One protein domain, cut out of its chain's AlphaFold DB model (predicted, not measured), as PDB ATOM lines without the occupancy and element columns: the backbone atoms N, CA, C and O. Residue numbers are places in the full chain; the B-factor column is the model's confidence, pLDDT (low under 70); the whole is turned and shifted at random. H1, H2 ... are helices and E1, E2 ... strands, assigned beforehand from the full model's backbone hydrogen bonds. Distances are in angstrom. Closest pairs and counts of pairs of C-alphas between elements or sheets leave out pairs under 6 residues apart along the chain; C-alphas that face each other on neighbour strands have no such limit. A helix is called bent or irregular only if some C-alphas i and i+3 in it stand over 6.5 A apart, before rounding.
ATOM      1  N   ALA A 393      20.666-102.919  -1.210       92.19
ATOM      2  CA  ALA A 393      20.789-102.259  -2.504       92.19
ATOM      3  C   ALA A 393      20.136-100.870  -2.498       92.19
ATOM      4  O   ALA A 393      20.763 -99.898  -2.924       92.19
ATOM      5  N   VAL A 394      18.927-100.739  -1.940       90.81
ATOM      6  CA  VAL A 394      18.258 -99.433  -1.821       90.81
ATOM      7  C   VAL A 394      18.996 -98.508  -0.854       90.81
ATOM      8  O   VAL A 394      19.190 -97.335  -1.164       90.81
ATOM      9  N   LYS A 395      19.478 -99.008   0.291       90.62
ATOM     10  CA  LYS A 395      20.287 -98.198   1.223       90.62
ATOM     11  C   LYS A 395      21.570 -97.697   0.570       90.62
ATOM     12  O   LYS A 395      21.940 -96.536   0.759       90.62
ATOM     13  N   LEU A 396      22.241 -98.549  -0.203       88.69
ATOM     14  CA  LEU A 396      23.413 -98.164  -0.971       88.69
ATOM     15  C   LEU A 396      23.044 -97.079  -1.982       88.69
ATOM     16  O   LEU A 396      23.686 -96.032  -1.974       88.69
ATOM     17  N   TYR A 397      22.005 -97.291  -2.792       85.56
ATOM     18  CA  TYR A 397      21.536 -96.323  -3.784       85.56
ATOM     19  C   TYR A 397      21.222 -94.964  -3.145       85.56
ATOM     20  O   TYR A 397      21.808 -93.953  -3.526       85.56
ATOM     21  N   GLN A 398      20.426 -94.943  -2.073       83.75
ATOM     22  CA  GLN A 398      20.112 -93.732  -1.309       83.75
ATOM     23  C   GLN A 398      21.364 -93.064  -0.732       83.75
ATOM     24  O   GLN A 398      21.512 -91.844  -0.809       83.75
ATOM     25  N   SER A 399      22.308 -93.841  -0.188       82.25
ATOM     26  CA  SER A 399      23.574 -93.277   0.287       82.25
ATOM     27  C   SER A 399      24.325 -92.604  -0.863       82.25
ATOM     28  O   SER A 399      24.752 -91.458  -0.735       82.25
ATOM     29  N   ARG A 400      24.412 -93.247  -2.031       77.44
ATOM     30  CA  ARG A 400      25.092 -92.705  -3.210       77.44
ATOM     31  C   ARG A 400      24.394 -91.458  -3.740       77.44
ATOM     32  O   ARG A 400      25.097 -90.486  -4.002       77.44
ATOM     33  N   LEU A 401      23.062 -91.422  -3.766       73.44
ATOM     34  CA  LEU A 401      22.281 -90.220  -4.076       73.44
ATOM     35  C   LEU A 401      22.661 -89.047  -3.166       73.44
ATOM     36  O   LEU A 401      22.906 -87.943  -3.650       73.44
ATOM     37  N   THR A 402      22.804 -89.280  -1.855       73.06
ATOM     38  CA  THR A 402      23.229 -88.216  -0.926       73.06
ATOM     39  C   THR A 402      24.679 -87.763  -1.139       73.06
ATOM     40  O   THR A 402      24.996 -86.595  -0.903       73.06
ATOM     41  N   TYR A 403      25.563 -88.644  -1.623       69.00
ATOM     42  CA  TYR A 403      26.963 -88.320  -1.928       69.00
ATOM     43  C   TYR A 403      27.173 -87.738  -3.334       69.00
ATOM     44  O   TYR A 403      28.183 -87.067  -3.562       69.00
ATOM     45  N   ALA A 404      26.245 -87.934  -4.268       65.50
ATOM     46  CA  ALA A 404      26.367 -87.496  -5.656       65.50
ATOM     47  C   ALA A 404      26.624 -85.982  -5.830       65.50
ATOM     48  O   ALA A 404      27.500 -85.626  -6.621       65.50
ATOM     49  N   PRO A 405      26.018 -85.061  -5.044       62.12
ATOM     50  CA  PRO A 405      26.381 -83.640  -5.085       62.12
ATOM     51  C   PRO A 405      27.860 -83.372  -4.759       62.12
ATOM     52  O   PRO A 405      28.450 -82.417  -5.263       62.12
ATOM     53  N   SER A 406      28.482 -84.206  -3.918       64.56
ATOM     54  CA  SER A 406      29.902 -84.085  -3.566       64.56
ATOM     55  C   SER A 406      30.837 -84.644  -4.647       64.56
ATOM     56  O   SER A 406      31.942 -84.127  -4.811       64.56
ATOM     57  N   LEU A 407      30.386 -85.647  -5.409       59.91
ATOM     58  CA  LEU A 407      31.104 -86.215  -6.556       59.91
ATOM     59  C   LEU A 407      31.063 -85.272  -7.765       59.91
ATOM     60  O   LEU A 407      32.109 -85.006  -8.359       59.91
ATOM     61  N   ALA A 408      29.901 -84.675  -8.050       57.78
ATOM     62  CA  ALA A 408      29.748 -83.655  -9.090       57.78
ATOM     63  C   ALA A 408      30.667 -82.442  -8.836       57.78
ATOM     64  O   ALA A 408      31.376 -81.981  -9.728       57.78
ATOM     65  N   ARG A 409      30.778 -81.983  -7.578       58.88
ATOM     66  CA  ARG A 409      31.705 -80.896  -7.186       58.88
ATOM     67  C   ARG A 409      33.190 -81.225  -7.379       58.88
ATOM     68  O   ARG A 409      33.998 -80.302  -7.426       58.88
ATOM     69  N   ARG A 410      33.569 -82.505  -7.462       59.34
ATOM     70  CA  ARG A 410      34.955 -82.940  -7.718       59.34
ATOM     71  C   ARG A 410      35.286 -83.058  -9.209       59.34
ATOM     72  O   ARG A 410      36.413 -83.423  -9.529       59.34
ATOM     73  N   GLY A 411      34.341 -82.751 -10.102       52.81
ATOM     74  CA  GLY A 411      34.554 -82.769 -11.553       52.81
ATOM     75  C   GLY A 411      34.772 -84.165 -12.143       52.81
ATOM     76  O   GLY A 411      35.334 -84.276 -13.226       52.81
ATOM     77  N   GLN A 412      34.380 -85.228 -11.426       49.62
ATOM     78  CA  GLN A 412      34.486 -86.616 -11.909       49.62
ATOM     79  C   GLN A 412      33.330 -87.022 -12.835       49.62
ATOM     80  O   GLN A 412      33.486 -87.956 -13.612       49.62
ATOM     81  N   PHE A 413      32.213 -86.301 -12.774       49.53
ATOM     82  CA  PHE A 413      31.045 -86.454 -13.640       49.53
ATOM     83  C   PHE A 413      30.616 -85.061 -14.117       49.53
ATOM     84  O   PHE A 413      30.972 -84.063 -13.478       49.53
ATOM     85  N   GLY A 414      29.906 -84.983 -15.248       47.44
ATOM     86  CA  GLY A 414      29.290 -83.736 -15.713       47.44
ATOM     87  C   GLY A 414      28.366 -83.139 -14.645       47.44
ATOM     88  O   GLY A 414      28.063 -83.788 -13.645       47.44
ATOM     89  N   LEU A 415      27.897 -81.905 -14.841       45.97
ATOM     90  CA  LEU A 415      26.889 -81.257 -13.978       45.97
ATOM     91  C   LEU A 415      25.506 -81.947 -14.033       45.97
ATOM     92  O   LEU A 415      24.503 -81.341 -13.668       45.97
ATOM     93  N   ASP A 416      25.459 -83.204 -14.457       47.19
ATOM     94  CA  ASP A 416      24.252 -83.993 -14.591       47.19
ATOM     95  C   ASP A 416      23.796 -84.537 -13.224       47.19
ATOM     96  O   ASP A 416      24.503 -84.505 -12.206       47.19
ATOM     97  N   ASP A 417      22.527 -84.922 -13.190       56.50
ATOM     98  CA  ASP A 417      21.728 -85.237 -12.014       56.50
ATOM     99  C   ASP A 417      22.355 -86.267 -11.056       56.50
ATOM    100  O   ASP A 417      23.003 -87.205 -11.474       56.50
ATOM    101  N   ALA A 418      22.111 -86.144  -9.746       50.56
ATOM    102  CA  ALA A 418      22.486 -87.169  -8.776       50.56
ATOM    103  C   ALA A 418      21.886 -88.549  -9.073       50.56
ATOM    104  O   ALA A 418      22.572 -89.525  -8.806       50.56
ATOM    105  N   GLY A 419      20.644 -88.627  -9.561       49.47
ATOM    106  CA  GLY A 419      19.987 -89.880  -9.946       49.47
ATOM    107  C   GLY A 419      20.675 -90.548 -11.107       49.47
ATOM    108  O   GLY A 419      21.286 -91.588 -10.912       49.47
ATOM    109  N   ASP A 420      20.674 -89.883 -12.260       52.88
ATOM    110  CA  ASP A 420      21.351 -90.362 -13.466       52.88
ATOM    111  C   ASP A 420      22.844 -90.593 -13.235       52.88
ATOM    112  O   ASP A 420      23.366 -91.613 -13.649       52.88
ATOM    113  N   VAL A 421      23.546 -89.719 -12.504       54.00
ATOM    114  CA  VAL A 421      24.954 -89.945 -12.141       54.00
ATOM    115  C   VAL A 421      25.092 -91.162 -11.244       54.00
ATOM    116  O   VAL A 421      26.093 -91.852 -11.356       54.00
ATOM    117  N   VAL A 422      24.148 -91.449 -10.345       57.12
ATOM    118  CA  VAL A 422      24.211 -92.644  -9.495       57.12
ATOM    119  C   VAL A 422      23.793 -93.885 -10.258       57.12
ATOM    120  O   VAL A 422      24.442 -94.899 -10.057       57.12
ATOM    121  N   ASP A 423      22.793 -93.841 -11.128       60.72
ATOM    122  CA  ASP A 423      22.403 -94.969 -11.966       60.72
ATOM    123  C   ASP A 423      23.493 -95.250 -13.016       60.72
ATOM    124  O   ASP A 423      23.941 -96.389 -13.104       60.72
ATOM    125  N   ASP A 424      24.065 -94.241 -13.679       60.59
ATOM    126  CA  ASP A 424      25.250 -94.368 -14.543       60.59
ATOM    127  C   ASP A 424      26.489 -94.794 -13.750       60.59
ATOM    128  O   ASP A 424      27.294 -95.587 -14.237       60.59
ATOM    129  N   TYR A 425      26.680 -94.314 -12.518       58.88
ATOM    130  CA  TYR A 425      27.771 -94.759 -11.645       58.88
ATOM    131  C   TYR A 425      27.572 -96.208 -11.210       58.88
ATOM    132  O   TYR A 425      28.510 -96.986 -11.248       58.88
ATOM    133  N   VAL A 426      26.366 -96.611 -10.825       60.44
ATOM    134  CA  VAL A 426      26.025 -97.989 -10.459       60.44
ATOM    135  C   VAL A 426      26.176 -98.906 -11.674       60.44
ATOM    136  O   VAL A 426      26.702-100.010 -11.539       60.44
ATOM    137  N   GLN A 427      25.802 -98.437 -12.865       61.25
ATOM    138  CA  GLN A 427      25.960 -99.159 -14.127       61.25
ATOM    139  C   GLN A 427      27.422 -99.203 -14.611       61.25
ATOM    140  O   GLN A 427      27.849-100.209 -15.177       61.25
ATOM    141  N   SER A 428      28.225 -98.164 -14.368       57.94
ATOM    142  CA  SER A 428      29.648 -98.111 -14.758       57.94
ATOM    143  C   SER A 428      30.578 -98.778 -13.737       57.94
ATOM    144  O   SER A 428      31.555 -99.425 -14.119       57.94
ATOM    145  N   ASP A 429      30.237 -98.712 -12.450       63.56
ATOM    146  CA  ASP A 429      30.886 -99.383 -11.316       63.56
ATOM    147  C   ASP A 429      30.293-100.784 -11.056       63.56
ATOM    148  O   ASP A 429      30.580-101.442 -10.055       63.56
ATOM    149  N   HIS A 430      29.508-101.296 -12.009       61.16
ATOM    150  CA  HIS A 430      28.874-102.616 -11.977       61.16
ATOM    151  C   HIS A 430      29.887-103.755 -11.761       61.16
ATOM    152  O   HIS A 430      29.510-104.849 -11.363       61.16
ATOM    153  N   LYS A 431      31.191-103.536 -11.977       64.31
ATOM    154  CA  LYS A 431      32.232-104.538 -11.684       64.31
ATOM    155  C   LYS A 431      32.706-104.561 -10.227       64.31
ATOM    156  O   LYS A 431      33.292-105.566  -9.833       64.31
ATOM    157  N   SER A 432      32.511-103.494  -9.449       75.81
ATOM    158  CA  SER A 432      32.963-103.428  -8.049       75.81
ATOM    159  C   SER A 432      31.855-103.726  -7.038       75.81
ATOM    160  O   SER A 432      32.144-104.137  -5.913       75.81
ATOM    161  N   LEU A 433      30.592-103.548  -7.434       80.88
ATOM    162  CA  LEU A 433      29.438-103.891  -6.610       80.88
ATOM    163  C   LEU A 433      29.354-105.401  -6.382       80.88
ATOM    164  O   LEU A 433      29.755-106.191  -7.234       80.88
ATOM    165  N   GLN A 434      28.795-105.823  -5.251       84.19
ATOM    166  CA  GLN A 434      28.526-107.243  -5.030       84.19
ATOM    167  C   GLN A 434      27.391-107.719  -5.961       84.19
ATOM    168  O   GLN A 434      26.449-106.954  -6.191       84.19
ATOM    169  N   PRO A 435      27.433-108.960  -6.493       87.25
ATOM    170  CA  PRO A 435      26.464-109.434  -7.489       87.25
ATOM    171  C   PRO A 435      24.994-109.310  -7.064       87.25
ATOM    172  O   PRO A 435      24.141-108.960  -7.877       87.25
ATOM    173  N   HIS A 436      24.686-109.540  -5.785       87.69
ATOM    174  CA  HIS A 436      23.316-109.430  -5.280       87.69
ATOM    175  C   HIS A 436      22.803-107.979  -5.251       87.69
ATOM    176  O   HIS A 436      21.615-107.753  -5.447       87.69
ATOM    177  N   LEU A 437      23.680-106.982  -5.084       88.81
ATOM    178  CA  LEU A 437      23.291-105.570  -5.164       88.81
ATOM    179  C   LEU A 437      23.031-105.168  -6.616       88.81
ATOM    180  O   LEU A 437      22.050-104.489  -6.905       88.81
ATOM    181  N   GLN A 438      23.876-105.639  -7.540       86.44
ATOM    182  CA  GLN A 438      23.699-105.407  -8.977       86.44
ATOM    183  C   GLN A 438      22.346-105.934  -9.461       86.44
ATOM    184  O   GLN A 438      21.666-105.261 -10.228       86.44
ATOM    185  N   LYS A 439      21.936-107.114  -8.972       90.69
ATOM    186  CA  LYS A 439      20.640-107.722  -9.284       90.69
ATOM    187  C   LYS A 439      19.485-106.741  -9.049       90.69
ATOM    188  O   LYS A 439      18.738-106.476  -9.982       90.69
ATOM    189  N   PHE A 440      19.365-106.175  -7.848       91.06
ATOM    190  CA  PHE A 440      18.243-105.292  -7.487       91.06
ATOM    191  C   PHE A 440      18.365-103.856  -8.016       91.06
ATOM    192  O   PHE A 440      17.383-103.120  -8.012       91.06
ATOM    193  N   LEU A 441      19.545-103.453  -8.492       88.25
ATOM    194  CA  LEU A 441      19.757-102.152  -9.136       88.25
ATOM    195  C   LEU A 441      19.662-102.214 -10.668       88.25
ATOM    196  O   LEU A 441      19.743-101.183 -11.326       88.25
ATOM    197  N   LYS A 442      19.463-103.407 -11.242       84.94
ATOM    198  CA  LYS A 442      19.410-103.629 -12.693       84.94
ATOM    199  C   LYS A 442      18.238-102.919 -13.378       84.94
ATOM    200  O   LYS A 442      18.377-102.505 -14.526       84.94
ATOM    201  N   TYR A 443      17.093-102.812 -12.701       85.50
ATOM    202  CA  TYR A 443      15.853-102.265 -13.257       85.50
ATOM    203  C   TYR A 443      15.344-101.079 -12.412       85.50
ATOM    204  O   TYR A 443      14.519-101.293 -11.519       85.50
ATOM    205  N   PRO A 444      15.797 -99.835 -12.676       83.00
ATOM    206  CA  PRO A 444      15.407 -98.643 -11.909       83.00
ATOM    207  C   PRO A 444      13.890 -98.451 -11.793       83.00
ATOM    208  O   PRO A 444      13.370 -98.361 -10.684       83.00
ATOM    209  N   ALA A 445      13.168 -98.553 -12.915       81.62
ATOM    210  CA  ALA A 445      11.710 -98.425 -12.945       81.62
ATOM    211  C   ALA A 445      10.992 -99.464 -12.062       81.62
ATOM    212  O   ALA A 445       9.942 -99.182 -11.499       81.62
ATOM    213  N   ILE A 446      11.556-100.669 -11.903       87.94
ATOM    214  CA  ILE A 446      10.989-101.693 -11.013       87.94
ATOM    215  C   ILE A 446      11.363-101.421  -9.556       87.94
ATOM    216  O   ILE A 446      10.526-101.606  -8.678       87.94
ATOM    217  N   ARG A 447      12.593-100.973  -9.280       90.12
ATOM    218  CA  ARG A 447      13.046-100.561  -7.938       90.12
ATOM    219  C   ARG A 447      12.152 -99.459  -7.365       90.12
ATOM    220  O   ARG A 447      11.682 -99.580  -6.236       90.12
ATOM    221  N   GLU A 448      11.874 -98.430  -8.158       87.00
ATOM    222  CA  GLU A 448      11.019 -97.295  -7.779       87.00
ATOM    223  C   GLU A 448       9.599 -97.732  -7.389       87.00
ATOM    224  O   GLU A 448       8.974 -97.142  -6.511       87.00
ATOM    225  N   MET A 449       9.103 -98.842  -7.951       89.88
ATOM    226  CA  MET A 449       7.799 -99.397  -7.583       89.88
ATOM    227  C   MET A 449       7.731 -99.958  -6.154       89.88
ATOM    228  O   MET A 449       6.623-100.207  -5.687       89.88
ATOM    229  N   TRP A 450       8.834-100.214  -5.455       92.44
ATOM    230  CA  TRP A 450       8.789-100.790  -4.098       92.44
ATOM    231  C   TRP A 450       9.751-100.131  -3.108       92.44
ATOM    232  O   TRP A 450       9.755-100.481  -1.926       92.44
ATOM    233  N   GLU A 451      10.552 -99.153  -3.535       89.50
ATOM    234  CA  GLU A 451      11.522 -98.484  -2.663       89.50
ATOM    235  C   GLU A 451      10.882 -97.793  -1.444       89.50
ATOM    236  O   GLU A 451      11.492 -97.729  -0.372       89.50
ATOM    237  N   GLY A 452       9.631 -97.336  -1.577       88.50
ATOM    238  CA  GLY A 452       8.852 -96.755  -0.480       88.50
ATOM    239  C   GLY A 452       8.563 -97.748   0.654       88.50
ATOM    240  O   GLY A 452       8.525 -97.358   1.824       88.50
ATOM    241  N   ASP A 453       8.464 -99.039   0.332       90.69
ATOM    242  CA  ASP A 453       8.090-100.108   1.263       90.69
ATOM    243  C   ASP A 453       9.300-100.764   1.948       90.69
ATOM    244  O   ASP A 453       9.149-101.606   2.837       90.69
ATOM    245  N   VAL A 454      10.524-100.348   1.605       92.81
ATOM    246  CA  VAL A 454      11.786-100.960   2.065       92.81
ATOM    247  C   VAL A 454      11.877-101.094   3.579       92.81
ATOM    248  O   VAL A 454      12.334-102.116   4.085       92.81
ATOM    249  N   LYS A 455      11.415-100.089   4.331       93.50
ATOM    250  CA  LYS A 455      11.429-100.143   5.802       93.50
ATOM    251  C   LYS A 455      10.456-101.185   6.352       93.50
ATOM    252  O   LYS A 455      10.774-101.842   7.342       93.50
ATOM    253  N   ALA A 456       9.276-101.306   5.743       94.38
ATOM    254  CA  ALA A 456       8.273-102.280   6.151       94.38
ATOM    255  C   ALA A 456       8.759-103.700   5.844       94.38
ATOM    256  O   ALA A 456       8.734-104.542   6.739       94.38
ATOM    257  N   MET A 457       9.308-103.914   4.643       95.44
ATOM    258  CA  MET A 457       9.898-105.191   4.238       95.44
ATOM    259  C   MET A 457      11.086-105.589   5.117       95.44
ATOM    260  O   MET A 457      11.158-106.728   5.563       95.44
ATOM    261  N   GLU A 458      12.007-104.661   5.414       96.25
ATOM    262  CA  GLU A 458      13.149-104.939   6.295       96.25
ATOM    263  C   GLU A 458      12.681-105.384   7.682       96.25
ATOM    264  O   GLU A 458      13.244-106.310   8.265       96.25
ATOM    265  N   ARG A 459      11.661-104.718   8.228       96.38
ATOM    266  CA  ARG A 459      11.085-105.084   9.520       96.38
ATOM    267  C   ARG A 459      10.456-106.477   9.464       96.38
ATOM    268  O   ARG A 459      10.798-107.297  10.306       96.38
ATOM    269  N   GLU A 460       9.593-106.745   8.489       96.81
ATOM    270  CA  GLU A 460       8.893-108.031   8.369       96.81
ATOM    271  C   GLU A 460       9.875-109.192   8.147       96.81
ATOM    272  O   GLU A 460       9.786-110.215   8.821       96.81
ATOM    273  N   ALA A 461      10.890-109.009   7.297       96.62
ATOM    274  CA  ALA A 461      11.952-109.992   7.090       96.62
ATOM    275  C   ALA A 461      12.698-110.325   8.394       96.62
ATOM    276  O   ALA A 461      12.933-111.494   8.700       96.62
ATOM    277  N   LYS A 462      13.037-109.309   9.198       95.69
ATOM    278  CA  LYS A 462      13.689-109.513  10.500       95.69
ATOM    279  C   LYS A 462      12.767-110.176  11.514       95.69
ATOM    280  O   LYS A 462      13.221-111.041  12.249       95.69
ATOM    281  N   GLU A 463      11.492-109.800  11.551       96.00
ATOM    282  CA  GLU A 463      10.492-110.436  12.418       96.00
ATOM    283  C   GLU A 463      10.336-111.928  12.102       96.00
ATOM    284  O   GLU A 463      10.227-112.730  13.027       96.00
ATOM    285  N   ILE A 464      10.398-112.313  10.823       96.19
ATOM    286  CA  ILE A 464      10.434-113.722  10.410       96.19
ATOM    287  C   ILE A 464      11.697-114.403  10.951       96.19
ATOM    288  O   ILE A 464      11.586-115.441  11.598       96.19
ATOM    289  N   CYS A 465      12.885-113.815  10.767       96.06
ATOM    290  CA  CYS A 465      14.125-114.390  11.299       96.06
ATOM    291  C   CYS A 465      14.111-114.536  12.826       96.06
ATOM    292  O   CYS A 465      14.593-115.539  13.343       96.06
ATOM    293  N   GLU A 466      13.580-113.551  13.558       95.69
ATOM    294  CA  GLU A 466      13.470-113.630  15.020       95.69
ATOM    295  C   GLU A 466      12.467-114.703  15.454       95.69
ATOM    296  O   GLU A 466      12.755-115.460  16.376       95.69
ATOM    297  N   ARG A 467      11.307-114.797  14.790       94.94
ATOM    298  CA  ARG A 467      10.272-115.789  15.120       94.94
ATOM    299  C   ARG A 467      10.747-117.219  14.884       94.94
ATOM    300  O   ARG A 467      10.416-118.097  15.671       94.94
ATOM    301  N   GLU A 468      11.488-117.442  13.805       94.94
ATOM    302  CA  GLU A 468      11.978-118.770  13.427       94.94
ATOM    303  C   GLU A 468      13.378-119.083  13.999       94.94
ATOM    304  O   GLU A 468      13.920-120.155  13.734       94.94
ATOM    305  N   GLU A 469      13.964-118.163  14.778       95.00
ATOM    306  CA  GLU A 469      15.301-118.272  15.388       95.00
ATOM    307  C   GLU A 469      16.430-118.508  14.361       95.00
ATOM    308  O   GLU A 469      17.308-119.355  14.530       95.00
ATOM    309  N   TRP A 470      16.413-117.760  13.253       95.00
ATOM    310  CA  TRP A 470      17.348-117.948  12.143       95.00
ATOM    311  C   TRP A 470      18.542-116.996  12.163       95.00
ATOM    312  O   TRP A 470      18.399-115.774  12.105       95.00
ATOM    313  N   ASP A 471      19.730-117.589  12.079       93.44
ATOM    314  CA  ASP A 471      20.917-116.926  11.549       93.44
ATOM    315  C   ASP A 471      20.959-117.126  10.028       93.44
ATOM    316  O   ASP A 471      20.894-118.254   9.532       93.44
ATOM    317  N   LEU A 472      21.055-116.027   9.280       93.06
ATOM    318  CA  LEU A 472      21.122-116.054   7.821       93.06
ATOM    319  C   LEU A 472      22.541-115.787   7.346       93.06
ATOM    320  O   LEU A 472      23.168-114.801   7.741       93.06
ATOM    321  N   TYR A 473      22.998-116.635   6.432       91.38
ATOM    322  CA  TYR A 473      24.307-116.537   5.805       91.38
ATOM    323  C   TYR A 473      24.174-116.388   4.287       91.38
ATOM    324  O   TYR A 473      23.239-116.907   3.668       91.38
ATOM    325  N   ASP A 474      25.116-115.675   3.683       88.25
ATOM    326  CA  ASP A 474      25.284-115.606   2.239       88.25
ATOM    327  C   ASP A 474      25.836-116.929   1.675       88.25
ATOM    328  O   ASP A 474      26.100-117.892   2.400       88.25
ATOM    329  N   GLU A 475      25.968-117.009   0.351       83.31
ATOM    330  CA  GLU A 475      26.473-118.210  -0.329       83.31
ATOM    331  C   GLU A 475      27.960-118.482  -0.044       83.31
ATOM    332  O   GLU A 475      28.448-119.587  -0.274       83.31
ATOM    333  N   GLN A 476      28.681-117.486   0.468       83.94
ATOM    334  CA  GLN A 476      30.091-117.536   0.833       83.94
ATOM    335  C   GLN A 476      30.298-117.761   2.346       83.94
ATOM    336  O   GLN A 476      31.441-117.833   2.802       83.94
ATOM    337  N   GLY A 477      29.220-117.908   3.127       82.31
ATOM    338  CA  GLY A 477      29.251-118.084   4.581       82.31
ATOM    339  C   GLY A 477      29.390-116.786   5.389       82.31
ATOM    340  O   GLY A 477      29.592-116.842   6.602       82.31
ATOM    341  N   GLY A 478      29.291-115.620   4.753       87.12
ATOM    342  CA  GLY A 478      29.187-114.319   5.408       87.12
ATOM    343  C   GLY A 478      27.833-114.146   6.096       87.12
ATOM    344  O   GLY A 478      26.799-114.581   5.604       87.12
ATOM    345  N   LEU A 479      27.833-113.545   7.282       89.31
ATOM    346  CA  LEU A 479      26.625-113.353   8.086       89.31
ATOM    347  C   LEU A 479      25.797-112.185   7.531       89.31
ATOM    348  O   LEU A 479      26.240-111.038   7.592       89.31
ATOM    349  N   VAL A 480      24.588-112.474   7.053       89.31
ATOM    350  CA  VAL A 480      23.622-111.479   6.551       89.31
ATOM    351  C   VAL A 480      22.739-110.969   7.689       89.31
ATOM    352  O   VAL A 480      22.496-109.770   7.817       89.31
ATOM    353  N   TYR A 481      22.270-111.877   8.547       92.00
ATOM    354  CA  TYR A 481      21.434-111.549   9.698       92.00
ATOM    355  C   TYR A 481      21.715-112.494  10.861       92.00
ATOM    356  O   TYR A 481      21.969-113.676  10.643       92.00
ATOM    357  N   ARG A 482      21.630-111.978  12.091       91.31
ATOM    358  CA  ARG A 482      21.776-112.771  13.311       91.31
ATOM    359  C   ARG A 482      20.568-112.609  14.218       91.31
ATOM    360  O   ARG A 482      20.256-111.475  14.596       91.31
ATOM    361  N   HIS A 483      19.958-113.722  14.610       88.56
ATOM    362  CA  HIS A 483      18.842-113.708  15.549       88.56
ATOM    363  C   HIS A 483      19.288-113.186  16.929       88.56
ATOM    364  O   HIS A 483      20.444-113.338  17.343       88.56
ATOM    365  N   GLY A 484      18.390-112.523  17.663       76.56
ATOM    366  CA  GLY A 484      18.658-112.045  19.024       76.56
ATOM    367  C   GLY A 484      19.571-110.813  19.127       76.56
ATOM    368  O   GLY A 484      19.924-110.400  20.235       76.56
ATOM    369  N   MET A 485      19.955-110.188  18.006       71.00
ATOM    370  CA  MET A 485      20.692-108.912  18.008       71.00
ATOM    371  C   MET A 485      19.783-107.674  18.052       71.00
ATOM    372  O   MET A 485      20.259-106.570  18.346       71.00
ATOM    373  N   VAL A 486      18.477-107.827  17.813       58.47
ATOM    374  CA  VAL A 486      17.507-106.732  17.938       58.47
ATOM    375  C   VAL A 486      17.281-106.449  19.421       58.47
ATOM    376  O   VAL A 486      16.643-107.215  20.138       58.47
ATOM    377  N   ARG A 487      17.833-105.331  19.916       48.53
ATOM    378  CA  ARG A 487      17.601-104.887  21.298       48.53
ATOM    379  C   ARG A 487      16.090-104.777  21.538       48.53
ATOM    380  O   ARG A 487      15.443-104.056  20.775       48.53
ATOM    381  N   PRO A 488      15.538-105.390  22.601       42.81
ATOM    382  CA  PRO A 488      14.135-105.209  22.931       42.81
ATOM    383  C   PRO A 488      13.853-103.714  23.069       42.81
ATOM    384  O   PRO A 488      14.559-102.985  23.777       42.81
ATOM    385  N   THR A 489      12.837-103.242  22.351       46.12
ATOM    386  CA  THR A 489      12.322-101.887  22.519       46.12
ATOM    387  C   THR A 489      11.981-101.696  23.998       46.12
ATOM    388  O   THR A 489      11.480-102.602  24.667       46.12
ATOM    389  N   LYS A 490      12.303-100.515  24.541       44.28
ATOM    390  CA  LYS A 490      12.271-100.198  25.985       44.28
ATOM    391  C   LYS A 490      10.938-100.497  26.706       44.28
ATOM    392  O   LYS A 490      10.913-100.433  27.930       44.28
ATOM    393  N   GLY A 491       9.862-100.845  25.995       43.94
ATOM    394  CA  GLY A 491       8.589-101.283  26.573       43.94
ATOM    395  C   GLY A 491       8.592-102.715  27.129       43.94
ATOM    396  O   GLY A 491       7.973-102.954  28.160       43.94
ATOM    397  N   ALA A 492       9.333-103.655  26.529       41.12
ATOM    398  CA  ALA A 492       9.334-105.055  26.980       41.12
ATOM    399  C   ALA A 492      10.201-105.279  28.237       41.12
ATOM    400  O   ALA A 492       9.863-106.080  29.109       41.12
ATOM    401  N   ALA A 493      11.285-104.510  28.387       38.66
ATOM    402  CA  ALA A 493      12.147-104.575  29.569       38.66
ATOM    403  C   ALA A 493      11.465-104.029  30.841       38.66
ATOM    404  O   ALA A 493      11.777-104.478  31.942       38.66
ATOM    405  N   ALA A 494      10.509-103.100  30.705       42.38
ATOM    406  CA  ALA A 494       9.741-102.584  31.840       42.38
ATOM    407  C   ALA A 494       8.720-103.610  32.369       42.38
ATOM    408  O   ALA A 494       8.534-103.712  33.580       42.38
ATOM    409  N   ALA A 495       8.124-104.424  31.489       44.22
ATOM    410  CA  ALA A 495       7.206-105.494  31.887       44.22
ATOM    411  C   ALA A 495       7.931-106.656  32.596       44.22
ATOM    412  O   ALA A 495       7.422-107.193  33.575       44.22
ATOM    413  N   ALA A 496       9.152-106.991  32.169       44.06
ATOM    414  CA  ALA A 496       9.959-108.033  32.810       44.06
ATOM    415  C   ALA A 496      10.597-107.593  34.147       44.06
ATOM    416  O   ALA A 496      10.910-108.434  34.986       44.06
ATOM    417  N   ALA A 497      10.781-106.286  34.370       46.09
ATOM    418  CA  ALA A 497      11.359-105.748  35.606       46.09
ATOM    419  C   ALA A 497      10.317-105.396  36.691       46.09
ATOM    420  O   ALA A 497      10.698-105.204  37.843       46.09
ATOM    421  N   GLY A 498       9.025-105.318  36.345       41.75
ATOM    422  CA  GLY A 498       7.928-105.016  37.279       41.75
ATOM    423  C   GLY A 498       7.240-106.238  37.901       41.75
ATOM    424  O   GLY A 498       6.345-106.070  38.722       41.75
ATOM    425  N   GLY A 499       7.632-107.453  37.507       44.91
ATOM    426  CA  GLY A 499       7.075-108.718  37.997       44.91
ATOM    427  C   GLY A 499       8.018-109.463  38.942       44.91
ATOM    428  O   GLY A 499       8.352-110.617  38.677       44.91
TER     429      GLY A 499
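This is residues 393 to 499 of the 500 residues of an uncharacterized protein of Hortaea werneckii (UniProt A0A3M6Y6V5). The longest helix, H5, is an arm that leads away from a loose cluster of four helices, H1 to H4, in which the kinked H1 packs on H2 and, with its first residues, on H3. After H5 the backbone folds back toward the cluster into a small strand hairpin, residues 472 to 473 paired with E1, and then runs out into a tail, residues 487 to 499 with H6, that sticks out. The printed part has 107 residues with six named helices and one named strand, in the order H1, H2, H3, H4, H5, E1, H6, and the class is mostly helix. The whole is loose, with a radius of gyration of the C-alphas of 18.7 A, and spans 63 by 31 by 26 A.

H5 is residues 451 to 467, 24.8 A long, from C-alpha 451 at (11.522, -98.484, -2.663) to C-alpha 467 at (10.272, -115.789, 15.120). It is irregular: C-alphas 452 and 455 are 7.6 A apart. H1, residues 393 to 408, is 21.7 A long and begins at (20.789, -102.259, -2.504). It has a kink of 42 degrees near residue 402 and is irregular, but only just: C-alphas 402 and 405 are 6.9 A apart. H2 is residues 418 to 428, 14.4 A long; H3 is residues 435 to 441, 10.0 A; H4 is residues 444 to 448, 6.2 A. E1 is residues 479 to 481, 5.7 A. H6 is residues 490 to 497, 11.1 A, ending at C-alpha 497 at (11.359, -105.748, 35.606).

H5 touches no helix. It is close to H1 but not clearly touching, the closest C-alphas being those of Val 394 and Glu 451, 6.9 A apart. H4 and H5 meet only through their link. H1 touches H2, closest at the C-alphas of Ala 404 and Ala 418, 5.0 A, with a steep tilt of 70.0 degrees, only just short of about perpendicular, opposite ways. H1 touches H3 with residues 393 to 394 alone, closest at the C-alphas of Ala 393 and Leu 437, 4.9 A, about perpendicular at 75 degrees. E1 pairs with no named strand, but residues 472 to 473 pair with it, antiparallel. H6 and H5 are apart. In H2 and H4 every O i to N i+4 pair is within hydrogen-bond range; the counts are 10 of 12 in H1, 2 of 3 in H3, 11 of 13 in H5 and 2 of 4 in H6.

The two C-alphas farthest apart are those of Gly 414 and Gly 499, 63.3 A. The printed part has no cut. The link from H5 to E1, 11 residues, is long. Residues 455 to 460 of H5 and residues 487 to 499 stand free. The mean pLDDT of the printed part is 74.4; residues 403 to 431 and 486 to 499 are under 70.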